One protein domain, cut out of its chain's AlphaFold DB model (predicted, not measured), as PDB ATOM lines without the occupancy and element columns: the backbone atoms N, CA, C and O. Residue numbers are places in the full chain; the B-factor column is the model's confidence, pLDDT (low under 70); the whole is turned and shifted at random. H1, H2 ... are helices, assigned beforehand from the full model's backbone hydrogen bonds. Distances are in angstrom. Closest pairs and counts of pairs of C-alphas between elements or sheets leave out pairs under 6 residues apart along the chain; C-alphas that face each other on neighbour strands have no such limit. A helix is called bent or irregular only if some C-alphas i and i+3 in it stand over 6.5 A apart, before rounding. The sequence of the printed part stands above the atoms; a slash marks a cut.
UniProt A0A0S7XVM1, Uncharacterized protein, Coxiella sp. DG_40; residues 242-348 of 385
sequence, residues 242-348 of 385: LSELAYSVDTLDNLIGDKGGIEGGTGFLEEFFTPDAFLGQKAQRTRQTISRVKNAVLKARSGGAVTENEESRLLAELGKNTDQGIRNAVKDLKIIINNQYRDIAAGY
ATOM      1  N   LEU A 242     -85.258 -54.238 -28.384       76.88
ATOM      2  CA  LEU A 242     -84.141 -53.320 -28.150       76.88
ATOM      3  C   LEU A 242     -82.925 -54.004 -27.540       76.88
ATOM      4  O   LEU A 242     -81.812 -53.682 -27.937       76.88
ATOM      5  N   SER A 243     -83.115 -54.978 -26.646       75.12
ATOM      6  CA  SER A 243     -81.994 -55.692 -26.021       75.12
ATOM      7  C   SER A 243     -81.145 -56.456 -27.039       75.12
ATOM      8  O   SER A 243     -79.917 -56.439 -26.970       75.12
ATOM      9  N   GLU A 244     -81.777 -57.110 -28.018       72.19
ATOM     10  CA  GLU A 244     -81.052 -57.835 -29.067       72.19
ATOM     11  C   GLU A 244     -80.330 -56.875 -30.022       72.19
ATOM     12  O   GLU A 244     -79.192 -57.134 -30.435       72.19
ATOM     13  N   LEU A 245     -80.978 -55.752 -30.350       79.06
ATOM     14  CA  LEU A 245     -80.390 -54.713 -31.184       79.06
ATOM     15  C   LEU A 245     -79.193 -54.054 -30.482       79.06
ATOM     16  O   LEU A 245     -78.131 -53.962 -31.091       79.06
ATOM     17  N   ALA A 246     -79.330 -53.678 -29.209       81.69
ATOM     18  CA  ALA A 246     -78.266 -53.103 -28.385       81.69
ATOM     19  C   ALA A 246     -77.044 -54.025 -28.324       81.69
ATOM     20  O   ALA A 246     -75.945 -53.613 -28.691       81.69
ATOM     21  N   TYR A 247     -77.248 -55.306 -27.995       79.25
ATOM     22  CA  TYR A 247     -76.175 -56.304 -27.988       79.25
ATOM     23  C   TYR A 247     -75.467 -56.425 -29.341       79.25
ATOM     24  O   TYR A 247     -74.238 -56.513 -29.410       79.25
ATOM     25  N   SER A 248     -76.237 -56.445 -30.430       78.94
ATOM     26  CA  SER A 248     -75.688 -56.573 -31.781       78.94
ATOM     27  C   SER A 248     -74.883 -55.337 -32.181       78.94
ATOM     28  O   SER A 248     -73.821 -55.473 -32.784       78.94
ATOM     29  N   VAL A 249     -75.353 -54.144 -31.811       83.56
ATOM     30  CA  VAL A 249     -74.665 -52.871 -32.057       83.56
ATOM     31  C   VAL A 249     -73.384 -52.765 -31.229       83.56
ATOM     32  O   VAL A 249     -72.347 -52.423 -31.789       83.56
ATOM     33  N   ASP A 250     -73.396 -53.140 -29.948       81.94
ATOM     34  CA  ASP A 250     -72.188 -53.154 -29.111       81.94
ATOM     35  C   ASP A 250     -71.170 -54.199 -29.576       81.94
ATOM     36  O   ASP A 250     -69.965 -53.946 -29.615       81.94
ATOM     37  N   THR A 251     -71.637 -55.379 -29.985       79.44
ATOM     38  CA  THR A 251     -70.771 -56.397 -30.589       79.44
ATOM     39  C   THR A 251     -70.134 -55.870 -31.873       79.44
ATOM     40  O   THR A 251     -68.950 -56.105 -32.111       79.44
ATOM     41  N   LEU A 252     -70.902 -55.157 -32.700       81.31
ATOM     42  CA  LEU A 252     -70.394 -54.575 -33.936       81.31
ATOM     43  C   LEU A 252     -69.349 -53.494 -33.653       81.31
ATOM     44  O   LEU A 252     -68.281 -53.535 -34.255       81.31
ATOM     45  N   ASP A 253     -69.623 -52.595 -32.711       86.56
ATOM     46  CA  ASP A 253     -68.708 -51.529 -32.291       86.56
ATOM     47  C   ASP A 253     -67.352 -52.091 -31.827       86.56
ATOM     48  O   ASP A 253     -66.287 -51.687 -32.298       86.56
ATOM     49  N   ASN A 254     -67.389 -53.148 -31.009       83.62
ATOM     50  CA  ASN A 254     -66.190 -53.854 -30.556       83.62
ATOM     51  C   ASN A 254     -65.411 -54.532 -31.698       83.62
ATOM     52  O   ASN A 254     -64.185 -54.646 -31.635       83.62
ATOM     53  N   LEU A 255     -66.100 -55.020 -32.735       80.81
ATOM     54  CA  LEU A 255     -65.465 -55.692 -33.874       80.81
ATOM     55  C   LEU A 255     -64.825 -54.707 -34.863       80.81
ATOM     56  O   LEU A 255     -63.754 -55.013 -35.395       80.81
ATOM     57  N   ILE A 256     -65.460 -53.554 -35.110       82.75
ATOM     58  CA  ILE A 256     -64.981 -52.538 -36.068       82.75
ATOM     59  C   ILE A 256     -63.869 -51.653 -35.488       82.75
ATOM     60  O   ILE A 256     -63.025 -51.164 -36.247       82.75
ATOM     61  N   GLY A 257     -63.863 -51.461 -34.164       81.25
ATOM     62  CA  GLY A 257     -62.914 -50.616 -33.440       81.25
ATOM     63  C   GLY A 257     -62.915 -49.140 -33.870       81.25
ATOM     64  O   GLY A 257     -63.575 -48.730 -34.827       81.25
ATOM     65  N   ASP A 258     -62.106 -48.328 -33.186       77.12
ATOM     66  CA  ASP A 258     -62.115 -46.866 -33.362       77.12
ATOM     67  C   ASP A 258     -61.311 -46.362 -34.574       77.12
ATOM     68  O   ASP A 258     -61.513 -45.235 -35.033       77.12
ATOM     69  N   LYS A 259     -60.348 -47.151 -35.077       72.12
ATOM     70  CA  LYS A 259     -59.368 -46.731 -36.100       72.12
ATOM     71  C   LYS A 259     -59.004 -47.868 -37.057       72.12
ATOM     72  O   LYS A 259     -59.133 -49.040 -36.722       72.12
ATOM     73  N   GLY A 260     -58.492 -47.509 -38.237       73.50
ATOM     74  CA  GLY A 260     -58.099 -48.455 -39.291       73.50
ATOM     75  C   GLY A 260     -59.261 -48.853 -40.203       73.50
ATOM     76  O   GLY A 260     -60.384 -48.380 -40.010       73.50
ATOM     77  N   GLY A 261     -58.979 -49.688 -41.206       72.50
ATOM     78  CA  GLY A 261     -60.019 -50.286 -42.046       72.50
ATOM     79  C   GLY A 261     -60.717 -51.436 -41.324       72.50
ATOM     80  O   GLY A 261     -60.079 -52.140 -40.537       72.50
ATOM     81  N   ILE A 262     -62.015 -51.627 -41.559       76.12
ATOM     82  CA  ILE A 262     -62.762 -52.742 -40.975       76.12
ATOM     83  C   ILE A 262     -62.256 -54.029 -41.628       76.12
ATOM     84  O   ILE A 262     -62.210 -54.150 -42.853       76.12
ATOM     85  N   GLU A 263     -61.851 -55.007 -40.818       65.81
ATOM     86  CA  GLU A 263     -61.402 -56.302 -41.332       65.81
ATOM     87  C   GLU A 263     -62.522 -56.989 -42.126       65.81
ATOM     88  O   GLU A 263     -63.586 -57.297 -41.590       65.81
ATOM     89  N   GLY A 264     -62.259 -57.239 -43.411       62.78
ATOM     90  CA  GLY A 264     -63.254 -57.687 -44.387       62.78
ATOM     91  C   GLY A 264     -63.618 -56.616 -45.423       62.78
ATOM     92  O   GLY A 264     -64.033 -56.981 -46.511       62.78
ATOM     93  N   GLY A 265     -63.364 -55.333 -45.154       56.91
ATOM     94  CA  GLY A 265     -63.606 -54.208 -46.066       56.91
ATOM     95  C   GLY A 265     -65.078 -53.791 -46.173       56.91
ATOM     96  O   GLY A 265     -65.990 -54.596 -45.998       56.91
ATOM     97  N   THR A 266     -65.335 -52.518 -46.489       55.81
ATOM     98  CA  THR A 266     -66.703 -51.975 -46.625       55.81
ATOM     99  C   THR A 266     -67.338 -52.111 -47.994       55.81
ATOM    100  O   THR A 266     -68.541 -51.887 -48.108       55.81
ATOM    101  N   GLY A 267     -66.587 -52.548 -49.014       51.28
ATOM    102  CA  GLY A 267     -67.148 -52.909 -50.328       51.28
ATOM    103  C   GLY A 267     -68.234 -54.001 -50.253       51.28
ATOM    104  O   GLY A 267     -68.980 -54.216 -51.200       51.28
ATOM    105  N   PHE A 268     -68.373 -54.640 -49.090       51.78
ATOM    106  CA  PHE A 268     -69.263 -55.756 -48.771       51.78
ATOM    107  C   PHE A 268     -70.770 -55.478 -48.762       51.78
ATOM    108  O   PHE A 268     -71.543 -56.437 -48.776       51.78
ATOM    109  N   LEU A 269     -71.205 -54.218 -48.698       51.25
ATOM    110  CA  LEU A 269     -72.633 -53.891 -48.805       51.25
ATOM    111  C   LEU A 269     -73.110 -53.835 -50.270       51.25
ATOM    112  O   LEU A 269     -74.304 -53.993 -50.508       51.25
ATOM    113  N   GLU A 270     -72.197 -53.682 -51.241       44.72
ATOM    114  CA  GLU A 270     -72.505 -53.651 -52.683       44.72
ATOM    115  C   GLU A 270     -71.979 -54.878 -53.458       44.72
ATOM    116  O   GLU A 270     -72.629 -55.301 -54.412       44.72
ATOM    117  N   GLU A 271     -70.872 -55.518 -53.055       45.88
ATOM    118  CA  GLU A 271     -70.292 -56.649 -53.802       45.88
ATOM    119  C   GLU A 271     -70.397 -57.992 -53.057       45.88
ATOM    120  O   GLU A 271     -69.595 -58.367 -52.204       45.88
ATOM    121  N   PHE A 272     -71.405 -58.769 -53.452       48.22
ATOM    122  CA  PHE A 272     -71.784 -60.086 -52.926       48.22
ATOM    123  C   PHE A 272     -70.820 -61.254 -53.232       48.22
ATOM    124  O   PHE A 272     -71.195 -62.412 -53.045       48.22
ATOM    125  N   PHE A 273     -69.593 -61.022 -53.705       51.34
ATOM    126  CA  PHE A 273     -68.848 -62.072 -54.416       51.34
ATOM    127  C   PHE A 273     -67.775 -62.834 -53.637       51.34
ATOM    128  O   PHE A 273     -67.258 -63.811 -54.176       51.34
ATOM    129  N   THR A 274     -67.453 -62.491 -52.385       57.59
ATOM    130  CA  THR A 274     -66.521 -63.309 -51.584       57.59
ATOM    131  C   THR A 274     -67.295 -64.309 -50.711       57.59
ATOM    132  O   THR A 274     -68.000 -63.894 -49.780       57.59
ATOM    133  N   PRO A 275     -67.205 -65.629 -50.977       64.06
ATOM    134  CA  PRO A 275     -67.840 -66.633 -50.130       64.06
ATOM    135  C   PRO A 275     -67.239 -66.603 -48.724       64.06
ATOM    136  O   PRO A 275     -66.028 -66.434 -48.576       64.06
ATOM    137  N   ASP A 276     -68.062 -66.842 -47.698       63.53
ATOM    138  CA  ASP A 276     -67.623 -66.800 -46.294       63.53
ATOM    139  C   ASP A 276     -66.412 -67.707 -46.026       63.53
ATOM    140  O   ASP A 276     -65.567 -67.373 -45.203       63.53
ATOM    141  N   ALA A 277     -66.270 -68.806 -46.774       68.31
ATOM    142  CA  ALA A 277     -65.140 -69.732 -46.686       68.31
ATOM    143  C   ALA A 277     -63.759 -69.085 -46.927       68.31
ATOM    144  O   ALA A 277     -62.754 -69.643 -46.496       68.31
ATOM    145  N   PHE A 278     -63.703 -67.929 -47.594       66.62
ATOM    146  CA  PHE A 278     -62.461 -67.211 -47.903       66.62
ATOM    147  C   PHE A 278     -62.171 -66.055 -46.934       66.62
ATOM    148  O   PHE A 278     -61.143 -65.392 -47.057       66.62
ATOM    149  N   LEU A 279     -63.058 -65.810 -45.966       68.94
ATOM    150  CA  LEU A 279     -62.903 -64.762 -44.962       68.94
ATOM    151  C   LEU A 279     -62.282 -65.313 -43.675       68.94
ATOM    152  O   LEU A 279     -62.614 -66.406 -43.219       68.94
ATOM    153  N   GLY A 280     -61.420 -64.517 -43.038       75.19
ATOM    154  CA  GLY A 280     -60.964 -64.795 -41.674       75.19
ATOM    155  C   GLY A 280     -62.128 -64.768 -40.673       75.19
ATOM    156  O   GLY A 280     -63.134 -64.090 -40.890       75.19
ATOM    157  N   GLN A 281     -61.991 -65.464 -39.537       77.75
ATOM    158  CA  GLN A 281     -63.069 -65.599 -38.539       77.75
ATOM    159  C   GLN A 281     -63.625 -64.251 -38.042       77.75
ATOM    160  O   GLN A 281     -64.828 -64.125 -37.813       77.75
ATOM    161  N   LYS A 282     -62.774 -63.228 -37.885       74.06
ATOM    162  CA  LYS A 282     -63.197 -61.886 -37.453       74.06
ATOM    163  C   LYS A 282     -64.021 -61.161 -38.525       74.06
ATOM    164  O   LYS A 282     -65.056 -60.582 -38.196       74.06
ATOM    165  N   ALA A 283     -63.642 -61.271 -39.799       75.69
ATOM    166  CA  ALA A 283     -64.414 -60.727 -40.919       75.69
ATOM    167  C   ALA A 283     -65.779 -61.428 -41.067       75.69
ATOM    168  O   ALA A 283     -66.802 -60.760 -41.214       75.69
ATOM    169  N   GLN A 284     -65.826 -62.758 -40.920       75.88
ATOM    170  CA  GLN A 284     -67.085 -63.520 -40.903       75.88
ATOM    171  C   GLN A 284     -68.024 -63.050 -39.782       75.88
ATOM    172  O   GLN A 284     -69.202 -62.789 -40.027       75.88
ATOM    173  N   ARG A 285     -67.506 -62.902 -38.553       77.25
ATOM    174  CA  ARG A 285     -68.293 -62.405 -37.411       77.25
ATOM    175  C   ARG A 285     -68.811 -60.995 -37.658       77.25
ATOM    176  O   ARG A 285     -69.987 -60.743 -37.434       77.25
ATOM    177  N   THR A 286     -67.967 -60.102 -38.169       78.62
ATOM    178  CA  THR A 286     -68.358 -58.722 -38.491       78.62
ATOM    179  C   THR A 286     -69.491 -58.700 -39.517       78.62
ATOM    180  O   THR A 286     -70.516 -58.062 -39.280       78.62
ATOM    181  N   ARG A 287     -69.383 -59.487 -40.598       74.88
ATOM    182  CA  ARG A 287     -70.428 -59.614 -41.629       74.88
ATOM    183  C   ARG A 287     -71.754 -60.114 -41.052       74.88
ATOM    184  O   ARG A 287     -72.817 -59.556 -41.340       74.88
ATOM    185  N   GLN A 288     -71.701 -61.152 -40.219       79.81
ATOM    186  CA  GLN A 288     -72.882 -61.707 -39.561       79.81
ATOM    187  C   GLN A 288     -73.535 -60.686 -38.623       79.81
ATOM    188  O   GLN A 288     -74.756 -60.539 -38.646       79.81
ATOM    189  N   THR A 289     -72.746 -59.943 -37.845       79.00
ATOM    190  CA  THR A 289     -73.265 -58.920 -36.929       79.00
ATOM    191  C   THR A 289     -73.881 -57.739 -37.680       79.00
ATOM    192  O   THR A 289     -74.989 -57.340 -37.334       79.00
ATOM    193  N   ILE A 290     -73.259 -57.242 -38.759       80.56
ATOM    194  CA  ILE A 290     -73.861 -56.209 -39.628       80.56
ATOM    195  C   ILE A 290     -75.206 -56.691 -40.173       80.56
ATOM    196  O   ILE A 290     -76.194 -55.961 -40.133       80.56
ATOM    197  N   SER A 291     -75.270 -57.943 -40.632       78.06
ATOM    198  CA  SER A 291     -76.505 -58.532 -41.162       78.06
ATOM    199  C   SER A 291     -77.598 -58.623 -40.093       78.06
ATOM    200  O   SER A 291     -78.760 -58.338 -40.378       78.06
ATOM    201  N   ARG A 292     -77.234 -58.961 -38.850       78.75
ATOM    202  CA  ARG A 292     -78.159 -58.966 -37.706       78.75
ATOM    203  C   ARG A 292     -78.667 -57.568 -37.376       78.75
ATOM    204  O   ARG A 292     -79.875 -57.399 -37.271       78.75
ATOM    205  N   VAL A 293     -77.778 -56.575 -37.276       80.50
ATOM    206  CA  VAL A 293     -78.159 -55.174 -37.030       80.50
ATOM    207  C   VAL A 293     -79.087 -54.678 -38.138       80.50
ATOM    208  O   VAL A 293     -80.157 -54.153 -37.841       80.50
ATOM    209  N   LYS A 294     -78.748 -54.930 -39.408       80.50
ATOM    210  CA  LYS A 294     -79.592 -54.586 -40.559       80.50
ATOM    211  C   LYS A 294     -80.986 -55.202 -40.433       80.50
ATOM    212  O   LYS A 294     -81.980 -54.487 -40.501       80.50
ATOM    213  N   ASN A 295     -81.070 -56.512 -40.206       77.25
ATOM    214  CA  ASN A 295     -82.350 -57.212 -40.097       77.25
ATOM    215  C   ASN A 295     -83.170 -56.740 -38.890       77.25
ATOM    216  O   ASN A 295     -84.387 -56.606 -39.001       77.25
ATOM    217  N   ALA A 296     -82.522 -56.455 -37.759       76.00
ATOM    218  CA  ALA A 296     -83.179 -55.923 -36.571       76.00
ATOM    219  C   ALA A 296     -83.756 -54.521 -36.826       76.00
ATOM    220  O   ALA A 296     -84.924 -54.278 -36.525       76.00
ATOM    221  N   VAL A 297     -82.990 -53.627 -37.464       78.81
ATOM    222  CA  VAL A 297     -83.462 -52.282 -37.837       78.81
ATOM    223  C   VAL A 297     -84.596 -52.357 -38.860       78.81
ATOM    224  O   VAL A 297     -85.597 -51.655 -38.718       78.81
ATOM    225  N   LEU A 298     -84.490 -53.234 -39.863       80.25
ATOM    226  CA  LEU A 298     -85.554 -53.421 -40.851       80.25
ATOM    227  C   LEU A 298     -86.829 -53.955 -40.207       80.25
ATOM    228  O   LEU A 298     -87.900 -53.427 -40.481       80.25
ATOM    229  N   LYS A 299     -86.727 -54.938 -39.308       77.12
ATOM    230  CA  LYS A 299     -87.874 -55.467 -38.560       77.12
ATOM    231  C   LYS A 299     -88.533 -54.391 -37.695       77.12
ATOM    232  O   LYS A 299     -89.758 -54.322 -37.657       77.12
ATOM    233  N   ALA A 300     -87.732 -53.538 -37.053       72.38
ATOM    234  CA  ALA A 300     -88.231 -52.418 -36.258       72.38
ATOM    235  C   ALA A 300     -88.971 -51.371 -37.112       72.38
ATOM    236  O   ALA A 300     -89.969 -50.817 -36.662       72.38
ATOM    237  N   ARG A 301     -88.520 -51.119 -38.350       73.44
ATOM    238  CA  ARG A 301     -89.161 -50.164 -39.274       73.44
ATOM    239  C   ARG A 301     -90.393 -50.723 -39.975       73.44
ATOM    240  O   ARG A 301     -91.381 -50.014 -40.121       73.44
ATOM    241  N   SER A 302     -90.328 -51.969 -40.434       74.31
ATOM    242  CA  SER A 302     -91.335 -52.540 -41.333       74.31
ATOM    243  C   SER A 302     -92.440 -53.327 -40.628       74.31
ATOM    244  O   SER A 302     -93.388 -53.766 -41.279       74.31
ATOM    245  N   GLY A 303     -92.330 -53.556 -39.314       62.69
ATOM    246  CA  GLY A 303     -93.353 -54.252 -38.524       62.69
ATOM    247  C   GLY A 303     -93.558 -55.731 -38.887       62.69
ATOM    248  O   GLY A 303     -94.487 -56.354 -38.379       62.69
ATOM    249  N   GLY A 304     -92.704 -56.311 -39.743       58.22
ATOM    250  CA  GLY A 304     -92.708 -57.745 -40.058       58.22
ATOM    251  C   GLY A 304     -92.434 -58.104 -41.520       58.22
ATOM    252  O   GLY A 304     -91.984 -59.218 -41.775       58.22
ATOM    253  N   ALA A 305     -92.643 -57.188 -42.473       66.12
ATOM    254  CA  ALA A 305     -92.392 -57.435 -43.896       66.12
ATOM    255  C   ALA A 305     -91.336 -56.467 -44.437       66.12
ATOM    256  O   ALA A 305     -91.624 -55.320 -44.765       66.12
ATOM    257  N   VAL A 306     -90.086 -56.923 -44.510       69.38
ATOM    258  CA  VAL A 306     -88.995 -56.163 -45.134       69.38
ATOM    259  C   VAL A 306     -89.265 -56.057 -46.637       69.38
ATOM    260  O   VAL A 306     -89.383 -57.079 -47.306       69.38
ATOM    261  N   THR A 307     -89.378 -54.837 -47.164       73.56
ATOM    262  CA  THR A 307     -89.469 -54.604 -48.614       73.56
ATOM    263  C   THR A 307     -88.087 -54.261 -49.170       73.56
ATOM    264  O   THR A 307     -87.267 -53.671 -48.464       73.56
ATOM    265  N   GLU A 308     -87.825 -54.588 -50.438       73.62
ATOM    266  CA  GLU A 308     -86.553 -54.263 -51.114       73.62
ATOM    267  C   GLU A 308     -86.256 -52.750 -51.100       73.62
ATOM    268  O   GLU A 308     -85.103 -52.324 -50.981       73.62
ATOM    269  N   ASN A 309     -87.306 -51.923 -51.142       78.62
ATOM    270  CA  ASN A 309     -87.196 -50.467 -51.036       78.62
ATOM    271  C   ASN A 309     -86.736 -50.023 -49.639       78.62
ATOM    272  O   ASN A 309     -85.905 -49.122 -49.527       78.62
ATOM    273  N   GLU A 310     -87.247 -50.656 -48.578       71.81
ATOM    274  CA  GLU A 310     -86.880 -50.341 -47.191       71.81
ATOM    275  C   GLU A 310     -85.425 -50.722 -46.903       71.81
ATOM    276  O   GLU A 310     -84.696 -49.981 -46.244       71.81
ATOM    277  N   GLU A 311     -84.990 -51.861 -47.443       74.19
ATOM    278  CA  GLU A 311     -83.604 -52.313 -47.371       74.19
ATOM    279  C   GLU A 311     -82.663 -51.346 -48.092       74.19
ATOM    280  O   GLU A 311     -81.691 -50.880 -47.500       74.19
ATOM    281  N   SER A 312     -82.989 -50.976 -49.333       72.88
ATOM    282  CA  SER A 312     -82.191 -50.031 -50.124       72.88
ATOM    283  C   SER A 312     -82.087 -48.662 -49.447       72.88
ATOM    284  O   SER A 312     -81.017 -48.053 -49.411       72.88
ATOM    285  N   ARG A 313     -83.187 -48.188 -48.851       73.94
ATOM    286  CA  ARG A 313     -83.220 -46.936 -48.090       73.94
ATOM    287  C   ARG A 313     -82.378 -47.020 -46.820       73.94
ATOM    288  O   ARG A 313     -81.625 -46.091 -46.541       73.94
ATOM    289  N   LEU A 314     -82.465 -48.120 -46.072       76.06
ATOM    290  CA  LEU A 314     -81.637 -48.317 -44.885       76.06
ATOM    291  C   LEU A 314     -80.146 -48.347 -45.244       76.06
ATOM    292  O   LEU A 314     -79.347 -47.720 -44.558       76.06
ATOM    293  N   LEU A 315     -79.769 -49.031 -46.325       72.62
ATOM    294  CA  LEU A 315     -78.384 -49.062 -46.800       72.62
ATOM    295  C   LEU A 315     -77.882 -47.670 -47.202       72.62
ATOM    296  O   LEU A 315     -76.748 -47.315 -46.890       72.62
ATOM    297  N   ALA A 316     -78.735 -46.855 -47.827       72.00
ATOM    298  CA  ALA A 316     -78.410 -45.463 -48.125       72.00
ATOM    299  C   ALA A 316     -78.234 -44.611 -46.851       72.00
ATOM    300  O   ALA A 316     -77.368 -43.734 -46.812       72.00
ATOM    301  N   GLU A 317     -79.031 -44.870 -45.809       68.06
ATOM    302  CA  GLU A 317     -78.994 -44.156 -44.523       68.06
ATOM    303  C   GLU A 317     -77.823 -44.573 -43.618       68.06
ATOM    304  O   GLU A 317     -77.263 -43.720 -42.937       68.06
ATOM    305  N   LEU A 318     -77.385 -45.839 -43.648       67.62
ATOM    306  CA  LEU A 318     -76.215 -46.333 -42.896       67.62
ATOM    307  C   LEU A 318     -74.866 -45.790 -43.428       67.62
ATOM    308  O   LEU A 318     -73.800 -46.171 -42.948       67.62
ATOM    309  N   GLY A 319     -74.913 -44.866 -44.389       59.72
ATOM    310  CA  GLY A 319     -73.758 -44.225 -44.993       59.72
ATOM    311  C   GLY A 319     -73.143 -45.094 -46.083       59.72
ATOM    312  O   GLY A 319     -72.880 -46.278 -45.885       59.72
ATOM    313  N   LYS A 320     -72.882 -44.479 -47.243       62.31
ATOM    314  CA  LYS A 320     -72.195 -45.104 -48.385       62.31
ATOM    315  C   LYS A 320     -71.029 -45.958 -47.891       62.31
ATOM    316  O   LYS A 320     -70.142 -45.395 -47.254       62.31
ATOM    317  N   ASN A 321     -71.083 -47.256 -48.196       66.94
ATOM    318  CA  ASN A 321     -70.128 -48.374 -48.090       66.94
ATOM    319  C   ASN A 321     -68.662 -48.040 -47.755       66.94
ATOM    320  O   ASN A 321     -67.727 -48.462 -48.435       66.94
ATOM    321  N   THR A 322     -68.439 -47.294 -46.682       77.06
ATOM    322  CA  THR A 322     -67.140 -46.802 -46.223       77.06
ATOM    323  C   THR A 322     -67.005 -47.122 -44.748       77.06
ATOM    324  O   THR A 322     -67.996 -47.121 -44.014       77.06
ATOM    325  N   ASP A 323     -65.776 -47.377 -44.295       80.44
ATOM    326  CA  ASP A 323     -65.521 -47.778 -42.902       80.44
ATOM    327  C   ASP A 323     -66.032 -46.704 -41.938       80.44
ATOM    328  O   ASP A 323     -66.620 -46.992 -40.895       80.44
ATOM    329  N   GLN A 324     -65.858 -45.441 -42.334       83.31
ATOM    330  CA  GLN A 324     -66.327 -44.295 -41.575       83.31
ATOM    331  C   GLN A 324     -67.857 -44.182 -41.562       83.31
ATOM    332  O   GLN A 324     -68.413 -43.825 -40.526       83.31
ATOM    333  N   GLY A 325     -68.534 -44.499 -42.671       81.62
ATOM    334  CA  GLY A 325     -69.998 -44.533 -42.738       81.62
ATOM    335  C   GLY A 325     -70.579 -45.539 -41.748       81.62
ATOM    336  O   GLY A 325     -71.401 -45.166 -40.918       81.62
ATOM    337  N   ILE A 326     -70.047 -46.767 -41.741       80.81
ATOM    338  CA  ILE A 326     -70.472 -47.825 -40.812       80.81
ATOM    339  C   ILE A 326     -70.234 -47.411 -39.354       80.81
ATOM    340  O   ILE A 326     -71.123 -47.573 -38.521       80.81
ATOM    341  N   ARG A 327     -69.069 -46.831 -39.030       85.62
ATOM    342  CA  ARG A 327     -68.790 -46.323 -37.673       85.62
ATOM    343  C   ARG A 327     -69.775 -45.238 -37.242       85.62
ATOM    344  O   ARG A 327     -70.261 -45.270 -36.116       85.62
ATOM    345  N   ASN A 328     -70.065 -44.282 -38.122       85.75
ATOM    346  CA  ASN A 328     -71.030 -43.222 -37.830       85.75
ATOM    347  C   ASN A 328     -72.431 -43.811 -37.615       85.75
ATOM    348  O   ASN A 328     -73.077 -43.492 -36.625       85.75
ATOM    349  N   ALA A 329     -72.844 -44.752 -38.462       82.50
ATOM    350  CA  ALA A 329     -74.126 -45.426 -38.335       82.50
ATOM    351  C   ALA A 329     -74.259 -46.233 -37.033       82.50
ATOM    352  O   ALA A 329     -75.315 -46.220 -36.407       82.50
ATOM    353  N   VAL A 330     -73.193 -46.906 -36.584       85.88
ATOM    354  CA  VAL A 330     -73.169 -47.595 -35.282       85.88
ATOM    355  C   VAL A 330     -73.372 -46.603 -34.134       85.88
ATOM    356  O   VAL A 330     -74.171 -46.875 -33.241       85.88
ATOM    357  N   LYS A 331     -72.731 -45.428 -34.181       87.69
ATOM    358  CA  LYS A 331     -72.940 -44.360 -33.186       87.69
ATOM    359  C   LYS A 331     -74.368 -43.820 -33.208       87.69
ATOM    360  O   LYS A 331     -74.994 -43.720 -32.155       87.69
ATOM    361  N   ASP A 332     -74.909 -43.541 -34.390       84.56
ATOM    362  CA  ASP A 332     -76.286 -43.064 -34.543       84.56
ATOM    363  C   ASP A 332     -77.293 -44.096 -34.018       84.56
ATOM    364  O   ASP A 332     -78.237 -43.748 -33.306       84.56
ATOM    365  N   LEU A 333     -77.062 -45.386 -34.287       83.50
ATOM    366  CA  LEU A 333     -77.878 -46.474 -33.751       83.50
ATOM    367  C   LEU A 333     -77.813 -46.542 -32.226       83.50
ATOM    368  O   LEU A 333     -78.861 -46.690 -31.602       83.50
ATOM    369  N   LYS A 334     -76.636 -46.378 -31.610       86.50
ATOM    370  CA  LYS A 334     -76.518 -46.299 -30.143       86.50
ATOM    371  C   LYS A 334     -77.355 -45.156 -29.569       86.50
ATOM    372  O   LYS A 334     -78.073 -45.355 -28.590       86.50
ATOM    373  N   ILE A 335     -77.330 -43.983 -30.204       82.56
ATOM    374  CA  ILE A 335     -78.142 -42.828 -29.795       82.56
ATOM    375  C   ILE A 335     -79.640 -43.143 -29.915       82.56
ATOM    376  O   ILE A 335     -80.399 -42.882 -28.981       82.56
ATOM    377  N   ILE A 336     -80.076 -43.727 -31.036       81.88
ATOM    378  CA  ILE A 336     -81.481 -44.107 -31.262       81.88
ATOM    379  C   ILE A 336     -81.944 -45.128 -30.220       81.88
ATOM    380  O   ILE A 336     -82.996 -44.937 -29.612       81.88
ATOM    381  N   ILE A 337     -81.149 -46.170 -29.978       83.25
ATOM    382  CA  ILE A 337     -81.428 -47.209 -28.983       83.25
ATOM    383  C   ILE A 337     -81.569 -46.580 -27.596       83.25
ATOM    384  O   ILE A 337     -82.566 -46.813 -26.917       83.25
ATOM    385  N   ASN A 338     -80.633 -45.714 -27.201       82.25
ATOM    386  CA  ASN A 338     -80.694 -45.004 -25.924       82.25
ATOM    387  C   ASN A 338     -81.937 -44.112 -25.807       82.25
ATOM    388  O   ASN A 338     -82.557 -44.064 -24.742       82.25
ATOM    389  N   ASN A 339     -82.338 -43.433 -26.882       82.31
ATOM    390  CA  ASN A 339     -83.569 -42.643 -26.896       82.31
ATOM    391  C   ASN A 339     -84.810 -43.528 -26.749       82.31
ATOM    392  O   ASN A 339     -85.672 -43.217 -25.937       82.31
ATOM    393  N   GLN A 340     -84.869 -44.674 -27.429       82.25
ATOM    394  CA  GLN A 340     -85.987 -45.610 -27.291       82.25
ATOM    395  C   GLN A 340     -86.051 -46.244 -25.894       82.25
ATOM    396  O   GLN A 340     -87.134 -46.355 -25.319       82.25
ATOM    397  N   TYR A 341     -84.904 -46.583 -25.295       82.56
ATOM    398  CA  TYR A 341     -84.838 -46.982 -23.887       82.56
ATOM    399  C   TYR A 341     -85.399 -45.893 -22.971       82.56
ATOM    400  O   TYR A 341     -86.173 -46.198 -22.064       82.56
ATOM    401  N   ARG A 342     -85.039 -44.624 -23.208       81.31
ATOM    402  CA  ARG A 342     -85.552 -43.477 -22.443       81.31
ATOM    403  C   ARG A 342     -87.054 -43.284 -22.644       81.31
ATOM    404  O   ARG A 342     -87.747 -43.056 -21.658       81.31
ATOM    405  N   ASP A 343     -87.562 -43.430 -23.862       84.00
ATOM    406  CA  ASP A 343     -88.988 -43.286 -24.174       84.00
ATOM    407  C   ASP A 343     -89.827 -44.376 -23.497       84.00
ATOM    408  O   ASP A 343     -90.851 -44.083 -22.877       84.00
ATOM    409  N   ILE A 344     -89.367 -45.632 -23.527       80.94
ATOM    410  CA  ILE A 344     -90.017 -46.730 -22.798       80.94
ATOM    411  C   ILE A 344     -89.927 -46.489 -21.283       80.94
ATOM    412  O   ILE A 344     -90.909 -46.683 -20.561       80.94
ATOM    413  N   ALA A 345     -88.771 -46.033 -20.794       82.88
ATOM    414  CA  ALA A 345     -88.549 -45.763 -19.378       82.88
ATOM    415  C   ALA A 345     -89.315 -44.540 -18.851       82.88
ATOM    416  O   ALA A 345     -89.602 -44.491 -17.655       82.88
ATOM    417  N   ALA A 346     -89.693 -43.581 -19.702       83.12
ATOM    418  CA  ALA A 346     -90.423 -42.374 -19.306       83.12
ATOM    419  C   ALA A 346     -91.796 -42.680 -18.676       83.12
ATOM    420  O   ALA A 346     -92.322 -41.872 -17.913       83.12
ATOM    421  N   GLY A 347     -92.357 -43.866 -18.945       85.06
ATOM    422  CA  GLY A 347     -93.568 -44.364 -18.289       85.06
ATOM    423  C   GLY A 347     -93.370 -44.848 -16.845       85.06
ATOM    424  O   GLY A 347     -94.350 -45.222 -16.199       85.06
ATOM    425  N   TYR A 348     -92.138 -44.864 -16.328       87.44
ATOM    426  CA  TYR A 348     -91.788 -45.445 -15.032       87.44
ATOM    427  C   TYR A 348     -91.139 -44.420 -14.092       87.44
ATOM    428  O   TYR A 348     -90.458 -43.494 -14.535       87.44
TER     429      TYR A 348
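What this domain is: This is residues 242 to 348 of the 385 residues of an uncharacterized protein of Coxiella sp. DG_40 (UniProt A0A0S7XVM1). H1 packs on both of the two longest helices, H3 and H5, which run opposite ways to it and splay from each other. H4 packs steeply on the last part of H3, and the linking stretch with short H2 lies near the end where H3 and H5 begin; residues 342 to 348, the last of H5 and a short tail, stick out and lengthen the whole. The printed part has 107 residues with five named helices, H1 to H5 in that order, and no named strand; the class is all helix. It is compact, with a radius of gyration of the C-alphas of 14.4 A, but elongated, spanning 48 by 31 by 22 A.

How they stand to each other: H1, residues 242 to 256, touches H3, residues 281 to 302; the closest C-alphas are those of Ser 248 and Val 293, 6.0 A apart. These two run opposite ways at a shallow tilt of 34 degrees, only just short of steep. H1 also touches H5, residues 323 to 345, opposite ways at a shallow tilt of 25 degrees; the closest C-alphas, of Val 249 and Val 330, are 6.4 A apart. H3 and H5 are near each other, with 5 pairs of C-alphas within 10 A. H4, residues 308 to 317, touches H3 along residues 294 to 302 alone, opposite ways at a steep tilt of 66 degrees; the closest C-alphas, of Leu 298 and Glu 311, are 6.9 A apart. H4 and H5 are close but not clearly touching, about perpendicular at 76 degrees, with the closest C-alphas, of Glu 317 and Ala 329, 8.0 A apart. The helix packing is mostly aligned, but only just: 2 of 3 touching pairs have a shallow tilt. H1 and H4 are apart. H2, residues 266 to 269, is close to but not clearly touching H5; the closest C-alphas, of Thr 266 and Asp 323, are 5.7 A apart. In H1, H3, H4 and H5 every O i to N i+4 pair is within hydrogen-bond range; H2 is too short for such a pair, and 0 of its 1 O i to N i+3 pair is within range.

Where its parts are: H1 begins at C-alpha 242 (-84.141, -53.320, -28.150) and is 20.7 A long. H2 is only just irregular: C-alphas 266 and 269 are 6.6 A apart. H3 is 31.3 A long, beginning at C-alpha 281 (-63.069, -65.599, -38.539). H4 is 14.2 A long. H5, the longest helix, is 33.0 A long and ends at C-alpha 345 (-88.549, -45.763, -19.378).

The domain as a whole: The two C-alphas farthest apart are those of Phe 278 and Tyr 348, 49.1 A. The printed part has no cut. The link from H2 to H3, 11 residues, is long; that from H1 to H2 is short, and those from H3 to H4 and H4 to H5 are tight. Mean pLDDT of the printed part is 74.5, and it is under 70 in residues 263 to 279, 303 to 306 and 317 to 321.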